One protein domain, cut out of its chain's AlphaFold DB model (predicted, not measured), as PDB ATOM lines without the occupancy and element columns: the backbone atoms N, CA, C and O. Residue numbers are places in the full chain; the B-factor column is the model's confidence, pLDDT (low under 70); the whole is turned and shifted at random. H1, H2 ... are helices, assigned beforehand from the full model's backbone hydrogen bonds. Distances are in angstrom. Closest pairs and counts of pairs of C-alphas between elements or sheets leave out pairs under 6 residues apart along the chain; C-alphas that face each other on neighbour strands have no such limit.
ATOM      1  N   LEU A  22     130.995 138.596 136.151       81.69
ATOM      2  CA  LEU A  22     132.363 138.687 136.668       81.69
ATOM      3  C   LEU A  22     133.023 140.022 136.270       81.69
ATOM      4  O   LEU A  22     133.798 140.594 137.032       81.69
ATOM      5  N   GLU A  23     132.680 140.531 135.084       85.38
ATOM      6  CA  GLU A  23     133.151 141.816 134.581       85.38
ATOM      7  C   GLU A  23     132.592 142.986 135.399       85.38
ATOM      8  O   GLU A  23     133.374 143.814 135.866       85.38
ATOM      9  N   SER A  24     131.280 143.034 135.653       86.00
ATOM     10  CA  SER A  24     130.682 144.110 136.456       86.00
ATOM     11  C   SER A  24     131.154 144.070 137.911       86.00
ATOM     12  O   SER A  24     131.331 145.113 138.541       86.00
ATOM     13  N   ALA A  25     131.414 142.874 138.446       86.06
ATOM     14  CA  ALA A  25     132.010 142.710 139.769       86.06
ATOM     15  C   ALA A  25     133.447 143.259 139.803       86.06
ATOM     16  O   ALA A  25     133.795 144.027 140.701       86.06
ATOM     17  N   ALA A  26     134.269 142.936 138.799       87.50
ATOM     18  CA  ALA A  26     135.627 143.465 138.687       87.50
ATOM     19  C   ALA A  26     135.643 144.994 138.515       87.50
ATOM     20  O   ALA A  26     136.465 145.672 139.135       87.50
ATOM     21  N   GLN A  27     134.722 145.545 137.720       90.56
ATOM     22  CA  GLN A  27     134.561 146.990 137.527       90.56
ATOM     23  C   GLN A  27     134.135 147.691 138.819       90.56
ATOM     24  O   GLN A  27     134.717 148.719 139.162       90.56
ATOM     25  N   THR A  28     133.214 147.097 139.581       90.69
ATOM     26  CA  THR A  28     132.824 147.588 140.913       90.69
ATOM     27  C   THR A  28     134.026 147.650 141.854       90.69
ATOM     28  O   THR A  28     134.319 148.700 142.418       90.69
ATOM     29  N   VAL A  29     134.778 146.551 141.986       90.44
ATOM     30  CA  VAL A  29     135.961 146.502 142.864       90.44
ATOM     31  C   VAL A  29     137.017 147.522 142.430       90.44
ATOM     32  O   VAL A  29     137.616 148.194 143.271       90.44
ATOM     33  N   MET A  30     137.235 147.665 141.123       91.94
ATOM     34  CA  MET A  30     138.179 148.640 140.582       91.94
ATOM     35  C   MET A  30     137.745 150.082 140.866       91.94
ATOM     36  O   MET A  30     138.584 150.893 141.257       91.94
ATOM     37  N   ALA A  31     136.459 150.401 140.700       93.44
ATOM     38  CA  ALA A  31     135.920 151.722 140.999       93.44
ATOM     39  C   ALA A  31     136.082 152.069 142.485       93.44
ATOM     40  O   ALA A  31     136.585 153.143 142.805       93.44
ATOM     41  N   GLU A  32     135.769 151.143 143.392       93.94
ATOM     42  CA  GLU A  32     135.945 151.356 144.834       93.94
ATOM     43  C   GLU A  32     137.420 151.554 145.224       93.94
ATOM     44  O   GLU A  32     137.757 152.467 145.984       93.94
ATOM     45  N   ALA A  33     138.335 150.771 144.643       92.69
ATOM     46  CA  ALA A  33     139.772 150.956 144.855       92.69
ATOM     47  C   ALA A  33     140.263 152.330 144.355       92.69
ATOM     48  O   ALA A  33     141.101 152.972 144.995       92.69
ATOM     49  N   LEU A  34     139.728 152.803 143.226       92.88
ATOM     50  CA  LEU A  34     140.036 154.123 142.682       92.88
ATOM     51  C   LEU A  34     139.489 155.248 143.562       92.88
ATOM     52  O   LEU A  34     140.204 156.217 143.824       92.88
ATOM     53  N   LYS A  35     138.268 155.119 144.087       92.62
ATOM     54  CA  LYS A  35     137.685 156.102 145.015       92.62
ATOM     55  C   LYS A  35     138.555 156.295 146.256       92.62
ATOM     56  O   LYS A  35     138.746 157.430 146.688       92.62
ATOM     57  N   ALA A  36     139.162 155.219 146.756       92.75
ATOM     58  CA  ALA A  36     140.100 155.266 147.877       92.75
ATOM     59  C   ALA A  36     141.456 155.928 147.544       92.75
ATOM     60  O   ALA A  36     142.190 156.312 148.458       92.75
ATOM     61  N   CYS A  37     141.813 156.086 146.264       91.75
ATOM     62  CA  CYS A  37     143.050 156.759 145.876       91.75
ATOM     63  C   CYS A  37     142.939 158.268 146.113       91.75
ATOM     64  O   CYS A  37     142.088 158.945 145.539       91.75
ATOM     65  N   SER A  38     143.848 158.807 146.921       88.50
ATOM     66  CA  SER A  38     143.937 160.234 147.264       88.50
ATOM     67  C   SER A  38     145.010 160.991 146.475       88.50
ATOM     68  O   SER A  38     145.009 162.218 146.454       88.50
ATOM     69  N   ASN A  39     145.932 160.273 145.829       88.44
ATOM     70  CA  ASN A  39     147.047 160.846 145.082       88.44
ATOM     71  C   ASN A  39     147.483 159.934 143.922       88.44
ATOM     72  O   ASN A  39     147.082 158.770 143.834       88.44
ATOM     73  N   LEU A  40     148.330 160.475 143.040       88.06
ATOM     74  CA  LEU A  40     148.829 159.768 141.861       88.06
ATOM     75  C   LEU A  40     149.658 158.522 142.222       88.06
ATOM     76  O   LEU A  40     149.523 157.504 141.557       88.06
ATOM     77  N   GLU A  41     150.461 158.553 143.291       90.12
ATOM     78  CA  GLU A  41     151.298 157.411 143.698       90.12
ATOM     79  C   GLU A  41     150.466 156.177 144.084       90.12
ATOM     80  O   GLU A  41     150.854 155.041 143.818       90.12
ATOM     81  N   GLN A  42     149.312 156.378 144.717       90.25
ATOM     82  CA  GLN A  42     148.384 155.287 145.019       90.25
ATOM     83  C   GLN A  42     147.740 154.743 143.745       90.25
ATOM     84  O   GLN A  42     147.614 153.531 143.580       90.25
ATOM     85  N   MET A  43     147.380 155.633 142.825       88.12
ATOM     86  CA  MET A  43     146.671 155.265 141.609       88.12
ATOM     87  C   MET A  43     147.570 154.547 140.589       88.12
ATOM     88  O   MET A  43     147.099 153.635 139.917       88.12
ATOM     89  N   THR A  44     148.867 154.864 140.517       86.56
ATOM     90  CA  THR A  44     149.830 154.153 139.646       86.56
ATOM     91  C   THR A  44     150.092 152.707 140.071       86.56
ATOM     92  O   THR A  44     150.633 151.928 139.288       86.56
ATOM     93  N   LYS A  45     149.691 152.320 141.291       88.50
ATOM     94  CA  LYS A  45     149.737 150.926 141.769       88.50
ATOM     95  C   LYS A  45     148.571 150.090 141.235       88.50
ATOM     96  O   LYS A  45     148.594 148.868 141.376       88.50
ATOM     97  N   LEU A  46     147.564 150.723 140.632       87.50
ATOM     98  CA  LEU A  46     146.429 150.051 140.008       87.50
ATOM     99  C   LEU A  46     146.665 149.902 138.494       87.50
ATOM    100  O   LEU A  46     147.270 150.780 137.877       87.50
ATOM    101  N   PRO A  47     146.170 148.825 137.853       83.38
ATOM    102  CA  PRO A  47     146.289 148.618 136.409       83.38
ATOM    103  C   PRO A  47     145.276 149.486 135.642       83.38
ATOM    104  O   PRO A  47     144.392 148.980 134.947       83.38
ATOM    105  N   VAL A  48     145.362 150.805 135.806       84.19
ATOM    106  CA  VAL A  48     144.370 151.765 135.309       84.19
ATOM    107  C   VAL A  48     144.977 152.709 134.279       84.19
ATOM    108  O   VAL A  48     146.126 153.131 134.373       84.19
ATOM    109  N   THR A  49     144.179 153.037 133.270       86.25
ATOM    110  CA  THR A  49     144.504 154.019 132.229       86.25
ATOM    111  C   THR A  49     143.402 155.077 132.184       86.25
ATOM    112  O   THR A  49     142.304 154.811 132.675       86.25
ATOM    113  N   PRO A  50     143.607 156.239 131.537       85.88
ATOM    114  CA  PRO A  50     142.531 157.215 131.353       85.88
ATOM    115  C   PRO A  50     141.270 156.611 130.709       85.88
ATOM    116  O   PRO A  50     140.159 156.887 131.145       85.88
ATOM    117  N   LYS A  51     141.440 155.684 129.753       90.12
ATOM    118  CA  LYS A  51     140.327 154.948 129.127       90.12
ATOM    119  C   LYS A  51     139.581 154.038 130.103       90.12
ATOM    120  O   LYS A  51     138.405 153.759 129.898       90.12
ATOM    121  N   THR A  52     140.261 153.531 131.131       90.69
ATOM    122  CA  THR A  52     139.628 152.735 132.187       90.69
ATOM    123  C   THR A  52     138.649 153.597 132.979       90.69
ATOM    124  O   THR A  52     137.537 153.149 133.228       90.69
ATOM    125  N   LEU A  53     139.025 154.839 133.307       92.62
ATOM    126  CA  LEU A  53     138.135 155.773 134.003       92.62
ATOM    127  C   LEU A  53     136.899 156.100 133.161       92.62
ATOM    128  O   LEU A  53     135.791 156.044 133.682       92.62
ATOM    129  N   ASP A  54     137.084 156.379 131.868       93.81
ATOM    130  CA  ASP A  54     135.974 156.668 130.947       93.81
ATOM    131  C   ASP A  54     134.971 155.499 130.897       93.81
ATOM    132  O   ASP A  54     133.771 155.702 131.040       93.81
ATOM    133  N   ARG A  55     135.457 154.252 130.819       92.69
ATOM    134  CA  ARG A  55     134.593 153.057 130.842       92.69
ATOM    135  C   ARG A  55     133.838 152.872 132.155       92.69
ATOM    136  O   ARG A  55     132.706 152.403 132.138       92.69
ATOM    137  N   LEU A  56     134.465 153.187 133.288       93.94
ATOM    138  CA  LEU A  56     133.812 153.085 134.595       93.94
ATOM    139  C   LEU A  56     132.740 154.166 134.777       93.94
ATOM    140  O   LEU A  56     131.715 153.886 135.391       93.94
ATOM    141  N   LEU A  57     132.949 155.361 134.214       95.50
ATOM    142  CA  LEU A  57     131.928 156.407 134.145       95.50
ATOM    143  C   LEU A  57     130.755 155.973 133.252       95.50
ATOM    144  O   LEU A  57     129.611 156.010 133.696       95.50
ATOM    145  N   ASP A  58     131.033 155.504 132.031       94.75
ATOM    146  CA  ASP A  58     130.001 155.049 131.083       94.75
ATOM    147  C   ASP A  58     129.180 153.873 131.640       94.75
ATOM    148  O   ASP A  58     127.978 153.770 131.396       94.75
ATOM    149  N   GLY A  59     129.825 152.990 132.408       90.69
ATOM    150  CA  GLY A  59     129.184 151.870 133.097       90.69
ATOM    151  C   GLY A  59     128.443 152.247 134.385       90.69
ATOM    152  O   GLY A  59     127.828 151.374 134.992       90.69
ATOM    153  N   GLY A  60     128.498 153.511 134.820       92.88
ATOM    154  CA  GLY A  60     127.841 153.987 136.042       92.88
ATOM    155  C   GLY A  60     128.511 153.547 137.351       92.88
ATOM    156  O   GLY A  60     127.894 153.638 138.409       92.88
ATOM    157  N   PHE A  61     129.757 153.066 137.302       93.62
ATOM    158  CA  PHE A  61     130.529 152.661 138.488       93.62
ATOM    159  C   PHE A  61     131.251 153.836 139.161       93.62
ATOM    160  O   PHE A  61     131.610 153.754 140.339       93.62
ATOM    161  N   LEU A  62     131.473 154.917 138.408       95.06
ATOM    162  CA  LEU A  62     131.968 156.196 138.904       95.06
ATOM    163  C   LEU A  62     130.942 157.289 138.627       95.06
ATOM    164  O   LEU A  62     130.387 157.369 137.529       95.06
ATOM    165  N   GLU A  63     130.758 158.173 139.596       95.25
ATOM    166  CA  GLU A  63     130.060 159.434 139.379       95.25
ATOM    167  C   GLU A  63     130.961 160.433 138.637       95.25
ATOM    168  O   GLU A  63     132.192 160.323 138.623       95.25
ATOM    169  N   HIS A  64     130.352 161.445 138.014       93.88
ATOM    170  CA  HIS A  64     131.087 162.426 137.211       93.88
ATOM    171  C   HIS A  64     132.149 163.191 138.022       93.88
ATOM    172  O   HIS A  64     133.250 163.440 137.527       93.88
ATOM    173  N   ASP A  65     131.850 163.512 139.282       94.75
ATOM    174  CA  ASP A  65     132.771 164.215 140.181       94.75
ATOM    175  C   ASP A  65     133.971 163.334 140.558       94.75
ATOM    176  O   ASP A  65     135.121 163.788 140.553       94.75
ATOM    177  N   GLU A  66     133.726 162.046 140.818       94.00
ATOM    178  CA  GLU A  66     134.772 161.064 141.110       94.00
ATOM    179  C   GLU A  66     135.684 160.865 139.901       94.00
ATOM    180  O   GLU A  66     136.911 160.902 140.031       94.00
ATOM    181  N   TRP A  67     135.090 160.708 138.717       94.69
ATOM    182  CA  TRP A  67     135.819 160.598 137.460       94.69
ATOM    183  C   TRP A  67     136.674 161.841 137.193       94.69
ATOM    184  O   TRP A  67     137.857 161.707 136.876       94.69
ATOM    185  N   THR A  68     136.119 163.041 137.383       93.31
ATOM    186  CA  THR A  68     136.833 164.311 137.168       93.31
ATOM    187  C   THR A  68     138.042 164.418 138.091       93.31
ATOM    188  O   THR A  68     139.151 164.719 137.641       93.31
ATOM    189  N   ARG A  69     137.858 164.095 139.377       93.19
ATOM    190  CA  ARG A  69     138.941 164.065 140.367       93.19
ATOM    191  C   ARG A  69     140.043 163.083 139.968       93.19
ATOM    192  O   ARG A  69     141.220 163.435 140.008       93.19
ATOM    193  N   LEU A  70     139.676 161.860 139.585       92.19
ATOM    194  CA  LEU A  70     140.629 160.814 139.202       92.19
ATOM    195  C   LEU A  70     141.364 161.151 137.901       92.19
ATOM    196  O   LEU A  70     142.573 160.925 137.809       92.19
ATOM    197  N   LYS A  71     140.682 161.751 136.919       90.44
ATOM    198  CA  LYS A  71     141.330 162.259 135.705       90.44
ATOM    199  C   LYS A  71     142.343 163.350 136.012       90.44
ATOM    200  O   LYS A  71     143.449 163.271 135.492       90.44
ATOM    201  N   GLY A  72     142.009 164.299 136.887       88.88
ATOM    202  CA  GLY A  72     142.943 165.350 137.301       88.88
ATOM    203  C   GLY A  72     144.195 164.813 138.002       88.88
ATOM    204  O   GLY A  72     145.254 165.427 137.930       88.88
ATOM    205  N   LEU A  73     144.107 163.642 138.645       87.06
ATOM    206  CA  LEU A  73     145.280 162.965 139.197       87.06
ATOM    207  C   LEU A  73     146.149 162.307 138.108       87.06
ATOM    208  O   LEU A  73     147.368 162.314 138.256       87.06
ATOM    209  N   LEU A  74     145.554 161.722 137.055       81.00
ATOM    210  CA  LEU A  74     146.279 161.045 135.960       81.00
ATOM    211  C   LEU A  74     146.884 162.013 134.938       81.00
ATOM    212  O   LEU A  74     147.931 161.710 134.369       81.00
ATOM    213  N   ASP A  75     146.207 163.126 134.677       75.19
ATOM    214  CA  ASP A  75     146.600 164.134 133.695       75.19
ATOM    215  C   ASP A  75     146.533 165.531 134.334       75.19
ATOM    216  O   ASP A  75     145.557 166.264 134.143       75.19
TER     217      ASP A  75
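What this domain is: This is residues 22 to 75 of the 77 residues of an uncharacterized protein of Synechococcus sp. ARS1019 (UniProt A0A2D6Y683). The long helix H1 crosses steeply over a helical hairpin, H3 and H4, near its turn, and the short H2 sits near the last residues of H4. The 54 printed residues hold four named helices, H1 to H4 in chain order, and no named strand: all helix. The whole is compact, with a radius of gyration of the C-alphas of 10.0 A, and spans 27 by 21 by 17 A.

Where its parts are: Find C-alpha 22 at (132.363, 138.687, 136.668); from there H1 runs 20.0 A to residue 35. Then come H2, residues 40 to 43, 5.0 A, and H3, residues 50 to 58, 12.7 A. H4, residues 64 to 74, runs 15.3 A to C-alpha 74 at (146.279, 161.045, 135.960).

How they stand to each other: H1 and H3 are close but not clearly touching, the closest C-alphas, Gln 27 and Leu 56, 6.8 A apart. Look at Leu 53 and Trp 67, 6.4 A, the closest C-alphas where H3 and H4 touch, opposite ways at a shallow tilt of 5 degrees. Every O i to N i+4 pair is within hydrogen-bond range in H1, H3 and H4; H2 is too short for one.

The domain as a whole: C-alphas 22 and 75, the farthest apart, are 29.3 A apart. The printed part has no cut, no link is long, and no printed residue is under 70 in pLDDT.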